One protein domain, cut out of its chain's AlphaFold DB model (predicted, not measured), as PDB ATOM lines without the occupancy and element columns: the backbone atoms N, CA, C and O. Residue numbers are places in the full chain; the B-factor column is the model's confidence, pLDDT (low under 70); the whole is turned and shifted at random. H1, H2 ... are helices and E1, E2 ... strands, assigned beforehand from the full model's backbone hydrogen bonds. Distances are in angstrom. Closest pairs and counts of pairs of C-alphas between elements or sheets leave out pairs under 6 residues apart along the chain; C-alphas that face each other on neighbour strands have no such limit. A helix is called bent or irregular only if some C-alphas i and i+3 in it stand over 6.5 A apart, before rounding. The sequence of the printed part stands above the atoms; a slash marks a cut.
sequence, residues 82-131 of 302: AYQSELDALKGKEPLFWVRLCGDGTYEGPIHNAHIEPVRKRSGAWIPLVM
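What this domain is: This is residues 82 to 131 of the 302 residues of an uncharacterized protein of Thauera humireducens (UniProt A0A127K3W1). A small wall of three strands, with E1 between E2 and E3, makes the middle of this domain; the helix H2 grazes it with residues 117 to 121, and the short helix H1 is set off from it. The printed part has 50 residues, with two named helices and three named strands in the order H1, E1, E2, H2, E3. The sheet runs E2, E1, E3, antiparallel throughout, and the class is mixed, helices and strands. The whole is compact, with a radius of gyration of the C-alphas of 10.9 A, and spans 31 by 28 by 20 A.

Where its parts are: Find C-alpha 95 at (-29.547, 34.038, -27.853); from there E1, residues 95 to 101, runs 16.2 A. Beside it are E2, residues 107 to 111, and E3, residues 127 to 130, which ends at (-31.032, 37.522, -25.206). H2, residues 114 to 123, is 15.0 A long and irregular, with C-alphas 115 and 118 7.4 A apart. H1, residues 84 to 89, begins at (-19.556, 47.808, -26.534).

How they stand to each other: Look first at the hairpin E1 and E2, antiparallel at 159 degrees, where N 108 and O 100 are 2.8 A apart, within hydrogen-bond range. E1 and E3 are antiparallel at 149 degrees, with N 129 and O 97 within range at 2.8 A. E2, H2 and E3 form a split strand-helix-strand unit, two strands running the same way with E1 between them, and its crossover is right-handed. H1 is not on the sheet, and is only just apart from E3, at 8.3 A. Every O i to N i+4 pair is within hydrogen-bond range in H1, and 4 of 6 in H2.

The domain as a whole: The C-alphas of Ala 82 and His 115 are the two farthest apart, at 31.2 A. The printed part has no cut, and its four links between elements are tight. Look for pLDDT under 70 at residues 82 to 92, 103 and 105; the mean of the printed part is 73.1.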
ATOM      1  N   ALA A  82     -20.481  53.112 -28.114       52.62
ATOM      2  CA  ALA A  82     -21.309  53.461 -26.962       52.62
ATOM      3  C   ALA A  82     -21.926  52.238 -26.262       52.62
ATOM      4  O   ALA A  82     -22.153  52.300 -25.061       52.62
ATOM      5  N   TYR A  83     -22.148  51.137 -26.993       54.50
ATOM      6  CA  TYR A  83     -22.782  49.917 -26.472       54.50
ATOM      7  C   TYR A  83     -21.844  48.698 -26.409       54.50
ATOM      8  O   TYR A  83     -22.295  47.555 -26.301       54.50
ATOM      9  N   GLN A  84     -20.527  48.906 -26.521       60.97
ATOM     10  CA  GLN A  84     -19.556  47.808 -26.534       60.97
ATOM     11  C   GLN A  84     -19.534  47.049 -25.194       60.97
ATOM     12  O   GLN A  84     -19.424  45.824 -25.189       60.97
ATOM     13  N   SER A  85     -19.699  47.757 -24.072       57.94
ATOM     14  CA  SER A  85     -19.807  47.176 -22.726       57.94
ATOM     15  C   SER A  85     -21.029  46.274 -22.567       57.94
ATOM     16  O   SER A  85     -20.951  45.204 -21.967       57.94
ATOM     17  N   GLU A  86     -22.155  46.683 -23.136       66.06
ATOM     18  CA  GLU A  86     -23.411  45.953 -23.128       66.06
ATOM     19  C   GLU A  86     -23.278  44.704 -23.995       66.06
ATOM     20  O   GLU A  86     -23.609  43.615 -23.536       66.06
ATOM     21  N   LEU A  87     -22.708  44.829 -25.199       63.19
ATOM     22  CA  LEU A  87     -22.403  43.693 -26.076       63.19
ATOM     23  C   LEU A  87     -21.460  42.682 -25.410       63.19
ATOM     24  O   LEU A  87     -21.662  41.474 -25.545       63.19
ATOM     25  N   ASP A  88     -20.462  43.152 -24.660       68.75
ATOM     26  CA  ASP A  88     -19.572  42.290 -23.884       68.75
ATOM     27  C   ASP A  88     -20.313  41.580 -22.742       68.75
ATOM     28  O   ASP A  88     -20.089  40.392 -22.521       68.75
ATOM     29  N   ALA A  89     -21.258  42.252 -22.080       66.56
ATOM     30  CA  ALA A  89     -22.115  41.659 -21.049       66.56
ATOM     31  C   ALA A  89     -23.116  40.620 -21.596       66.56
ATOM     32  O   ALA A  89     -23.666  39.817 -20.833       66.56
ATOM     33  N   LEU A  90     -23.358  40.609 -22.913       64.56
ATOM     34  CA  LEU A  90     -24.148  39.574 -23.587       64.56
ATOM     35  C   LEU A  90     -23.323  38.331 -23.955       64.56
ATOM     36  O   LEU A  90     -23.905  37.295 -24.294       64.56
ATOM     37  N   LYS A  91     -21.984  38.384 -23.885       66.00
ATOM     38  CA  LYS A  91     -21.129  37.231 -24.203       66.00
ATOM     39  C   LYS A  91     -21.413  36.077 -23.239       66.00
ATOM     40  O   LYS A  91     -21.302  36.214 -22.027       66.00
ATOM     41  N   GLY A  92     -21.759  34.917 -23.797       67.88
ATOM     42  CA  GLY A  92     -22.043  33.693 -23.038       67.88
ATOM     43  C   GLY A  92     -23.515  33.474 -22.681       67.88
ATOM     44  O   GLY A  92     -23.845  32.403 -22.179       67.88
ATOM     45  N   LYS A  93     -24.410  34.428 -22.974       73.75
ATOM     46  CA  LYS A  93     -25.860  34.233 -22.835       73.75
ATOM     47  C   LYS A  93     -26.437  33.522 -24.060       73.75
ATOM     48  O   LYS A  93     -25.991  33.755 -25.184       73.75
ATOM     49  N   GLU A  94     -27.430  32.660 -23.842       78.19
ATOM     50  CA  GLU A  94     -28.115  31.956 -24.928       78.19
ATOM     51  C   GLU A  94     -29.010  32.937 -25.716       78.19
ATOM     52  O   GLU A  94     -29.888  33.580 -25.132       78.19
ATOM     53  N   PRO A  95     -28.773  33.119 -27.029       78.25
ATOM     54  CA  PRO A  95     -29.547  34.038 -27.853       78.25
ATOM     55  C   PRO A  95     -30.913  33.449 -28.202       78.25
ATOM     56  O   PRO A  95     -30.998  32.381 -28.804       78.25
ATOM     57  N   LEU A  96     -31.982  34.188 -27.906       79.88
ATOM     58  CA  LEU A  96     -33.332  33.829 -28.340       79.88
ATOM     59  C   LEU A  96     -33.548  34.155 -29.819       79.88
ATOM     60  O   LEU A  96     -34.089  33.349 -30.576       79.88
ATOM     61  N   PHE A  97     -33.102  35.334 -30.247       81.31
ATOM     62  CA  PHE A  97     -33.243  35.803 -31.622       81.31
ATOM     63  C   PHE A  97     -31.963  36.489 -32.086       81.31
ATOM     64  O   PHE A  97     -31.085  36.817 -31.293       81.31
ATOM     65  N   TRP A  98     -31.859  36.710 -33.391       82.00
ATOM     66  CA  TRP A  98     -30.741  37.423 -33.992       82.00
ATOM     67  C   TRP A  98     -31.258  38.540 -34.884       82.00
ATOM     68  O   TRP A  98     -32.227  38.336 -35.626       82.00
ATOM     69  N   VAL A  99     -30.579  39.682 -34.832       84.19
ATOM     70  CA  VAL A  99     -30.825  40.840 -35.698       84.19
ATOM     71  C   VAL A  99     -29.523  41.291 -36.357       84.19
ATOM     72  O   VAL A  99     -28.451  41.145 -35.774       84.19
ATOM     73  N   ARG A 100     -29.592  41.831 -37.571       81.50
ATOM     74  CA  ARG A 100     -28.470  42.483 -38.255       81.50
ATOM     75  C   ARG A 100     -28.838  43.933 -38.511       81.50
ATOM     76  O   ARG A 100     -29.879  44.184 -39.103       81.50
ATOM     77  N   LEU A 101     -27.992  44.866 -38.088       79.06
ATOM     78  CA  LEU A 101     -28.165  46.280 -38.416       79.06
ATOM     79  C   LEU A 101     -27.606  46.545 -39.816       79.06
ATOM     80  O   LEU A 101     -26.498  46.109 -40.136       79.06
ATOM     81  N   CYS A 102     -28.377  47.241 -40.640       73.56
ATOM     82  CA  CYS A 102     -27.998  47.619 -41.993       73.56
ATOM     83  C   CYS A 102     -27.406  49.039 -42.000       73.56
ATOM     84  O   CYS A 102     -27.704  49.864 -41.135       73.56
ATOM     85  N   GLY A 103     -26.546  49.337 -42.978       63.59
ATOM     86  CA  GLY A 103     -25.878  50.644 -43.091       63.59
ATOM     87  C   GLY A 103     -26.817  51.816 -43.412       63.59
ATOM     88  O   GLY A 103     -26.409  52.966 -43.308       63.59
ATOM     89  N   ASP A 104     -28.065  51.527 -43.776       71.50
ATOM     90  CA  ASP A 104     -29.141  52.490 -44.036       71.50
ATOM     91  C   ASP A 104     -29.968  52.831 -42.778       71.50
ATOM     92  O   ASP A 104     -30.959  53.555 -42.863       71.50
ATOM     93  N   GLY A 105     -29.578  52.311 -41.609       67.56
ATOM     94  CA  GLY A 105     -30.292  52.511 -40.347       67.56
ATOM     95  C   GLY A 105     -31.481  51.570 -40.138       67.56
ATOM     96  O   GLY A 105     -32.166  51.681 -39.121       67.56
ATOM     97  N   THR A 106     -31.728  50.632 -41.056       75.06
ATOM     98  CA  THR A 106     -32.727  49.568 -40.885       75.06
ATOM     99  C   THR A 106     -32.123  48.333 -40.206       75.06
ATOM    100  O   THR A 106     -30.941  48.303 -39.847       75.06
ATOM    101  N   TYR A 107     -32.935  47.294 -39.993       83.12
ATOM    102  CA  TYR A 107     -32.454  46.014 -39.482       83.12
ATOM    103  C   TYR A 107     -33.120  44.827 -40.182       83.12
ATOM    104  O   TYR A 107     -34.269  44.894 -40.614       83.12
ATOM    105  N   GLU A 108     -32.403  43.707 -40.235       78.06
ATOM    106  CA  GLU A 108     -32.908  42.403 -40.661       78.06
ATOM    107  C   GLU A 108     -33.076  41.481 -39.450       78.06
ATOM    108  O   GLU A 108     -32.130  41.245 -38.697       78.06
ATOM    109  N   GLY A 109     -34.279  40.941 -39.253       77.00
ATOM    110  CA  GLY A 109     -34.628  40.107 -38.099       77.00
ATOM    111  C   GLY A 109     -36.067  40.350 -37.625       77.00
ATOM    112  O   GLY A 109     -36.783  41.115 -38.267       77.00
ATOM    113  N   PRO A 110     -36.510  39.742 -36.508       74.06
ATOM    114  CA  PRO A 110     -35.828  38.719 -35.715       74.06
ATOM    115  C   PRO A 110     -35.945  37.336 -36.368       74.06
ATOM    116  O   PRO A 110     -37.036  36.874 -36.691       74.06
ATOM    117  N   ILE A 111     -34.817  36.641 -36.550       72.69
ATOM    118  CA  ILE A 111     -34.817  35.292 -37.137       72.69
ATOM    119  C   ILE A 111     -34.330  34.276 -36.106       72.69
ATOM    120  O   ILE A 111     -33.183  34.341 -35.654       72.69
ATOM    121  N   HIS A 112     -35.155  33.269 -35.826       71.06
ATOM    122  CA  HIS A 112     -34.785  32.085 -35.056       71.06
ATOM    123  C   HIS A 112     -34.632  30.893 -36.010       71.06
ATOM    124  O   HIS A 112     -35.615  30.354 -36.511       71.06
ATOM    125  N   ASN A 113     -33.391  30.530 -36.342       73.88
ATOM    126  CA  ASN A 113     -33.108  29.361 -37.171       73.88
ATOM    127  C   ASN A 113     -31.777  28.735 -36.739       73.88
ATOM    128  O   ASN A 113     -30.705  29.293 -36.990       73.88
ATOM    129  N   ALA A 114     -31.873  27.565 -36.106       71.12
ATOM    130  CA  ALA A 114     -30.740  26.834 -35.548       71.12
ATOM    131  C   ALA A 114     -29.689  26.449 -36.610       71.12
ATOM    132  O   ALA A 114     -28.494  26.418 -36.319       71.12
ATOM    133  N   HIS A 115     -30.093  26.227 -37.867       73.75
ATOM    134  CA  HIS A 115     -29.177  25.799 -38.932       73.75
ATOM    135  C   HIS A 115     -28.154  26.870 -39.333       73.75
ATOM    136  O   HIS A 115     -27.082  26.539 -39.834       73.75
ATOM    137  N   ILE A 116     -28.456  28.151 -39.103       75.19
ATOM    138  CA  ILE A 116     -27.569  29.273 -39.461       75.19
ATOM    139  C   ILE A 116     -26.892  29.912 -38.245       75.19
ATOM    140  O   ILE A 116     -26.091  30.838 -38.385       75.19
ATOM    141  N   GLU A 117     -27.146  29.397 -37.048       73.69
ATOM    142  CA  GLU A 117     -26.571  29.908 -35.807       73.69
ATOM    143  C   GLU A 117     -25.028  29.859 -35.763       73.69
ATOM    144  O   GLU A 117     -24.417  30.861 -35.374       73.69
ATOM    145  N   PRO A 118     -24.348  28.798 -36.255       76.12
ATOM    146  CA  PRO A 118     -22.884  28.782 -36.327       76.12
ATOM    147  C   PRO A 118     -22.304  29.843 -37.275       76.12
ATOM    148  O   PRO A 118     -21.171  30.291 -37.096       76.12
ATOM    149  N   VAL A 119     -23.049  30.240 -38.311       73.50
ATOM    150  CA  VAL A 119     -22.635  31.285 -39.265       73.50
ATOM    151  C   VAL A 119     -22.783  32.671 -38.632       73.50
ATOM    152  O   VAL A 119     -21.913  33.526 -38.789       73.50
ATOM    153  N   ARG A 120     -23.837  32.880 -37.840       78.75
ATOM    154  CA  ARG A 120     -24.068  34.133 -37.107       78.75
ATOM    155  C   ARG A 120     -23.009  34.375 -36.043       78.75
ATOM    156  O   ARG A 120     -22.372  35.423 -36.059       78.75
ATOM    157  N   LYS A 121     -22.740  33.358 -35.216       75.62
ATOM    158  CA  LYS A 121     -21.701  33.406 -34.175       75.62
ATOM    159  C   LYS A 121     -20.313  33.702 -34.754       75.62
ATOM    160  O   LYS A 121     -19.543  34.420 -34.130       75.62
ATOM    161  N   ARG A 122     -19.995  33.178 -35.946       72.25
ATOM    162  CA  ARG A 122     -18.686  33.381 -36.599       72.25
ATOM    163  C   ARG A 122     -18.563  34.684 -37.383       72.25
ATOM    164  O   ARG A 122     -17.466  35.221 -37.460       72.25
ATOM    165  N   SER A 123     -19.640  35.166 -38.000       77.31
ATOM    166  CA  SER A 123     -19.567  36.340 -38.883       77.31
ATOM    167  C   SER A 123     -19.455  37.661 -38.124       77.31
ATOM    168  O   SER A 123     -18.967  38.629 -38.695       77.31
ATOM    169  N   GLY A 124     -19.930  37.728 -36.875       72.38
ATOM    170  CA  GLY A 124     -19.936  38.963 -36.077       72.38
ATOM    171  C   GLY A 124     -20.874  40.058 -36.607       72.38
ATOM    172  O   GLY A 124     -21.028  41.089 -35.966       72.38
ATOM    173  N   ALA A 125     -21.532  39.828 -37.746       74.62
ATOM    174  CA  ALA A 125     -22.472  40.758 -38.371       74.62
ATOM    175  C   ALA A 125     -23.879  40.706 -37.748       74.62
ATOM    176  O   ALA A 125     -24.731  41.525 -38.079       74.62
ATOM    177  N   TRP A 126     -24.140  39.723 -36.884       79.69
ATOM    178  CA  TRP A 126     -25.433  39.505 -36.246       79.69
ATOM    179  C   TRP A 126     -25.327  39.753 -34.745       79.69
ATOM    180  O   TRP A 126     -24.448  39.208 -34.079       79.69
ATOM    181  N   ILE A 127     -26.258  40.541 -34.221       80.06
ATOM    182  CA  ILE A 127     -26.373  40.899 -32.813       80.06
ATOM    183  C   ILE A 127     -27.369  39.936 -32.145       80.06
ATOM    184  O   ILE A 127     -28.489  39.772 -32.651       80.06
ATOM    185  N   PRO A 128     -26.988  39.272 -31.039       80.12
ATOM    186  CA  PRO A 128     -27.880  38.387 -30.305       80.12
ATOM    187  C   PRO A 128     -28.894  39.184 -29.476       80.12
ATOM    188  O   PRO A 128     -28.527  40.073 -28.711       80.12
ATOM    189  N   LEU A 129     -30.168  38.815 -29.574       79.31
ATOM    190  CA  LEU A 129     -31.209  39.219 -28.635       79.31
ATOM    191  C   LEU A 129     -31.344  38.124 -27.579       79.31
ATOM    192  O   LEU A 129     -31.768  37.007 -27.881       79.31
ATOM    193  N   VAL A 130     -30.963  38.440 -26.348       78.31
ATOM    194  CA  VAL A 130     -31.032  37.522 -25.206       78.31
ATOM    195  C   VAL A 130     -32.118  37.984 -24.240       78.31
ATOM    196  O   VAL A 130     -32.427  39.175 -24.173       78.31
ATOM    197  N   MET A 131     -32.657  37.063 -23.442       72.94
ATOM    198  CA  MET A 131     -33.392  37.463 -22.242       72.94
ATOM    199  C   MET A 131     -32.388  38.040 -21.257       72.94
ATOM    200  O   MET A 131     -31.485  37.351 -20.778       72.94
TER     201      MET A 131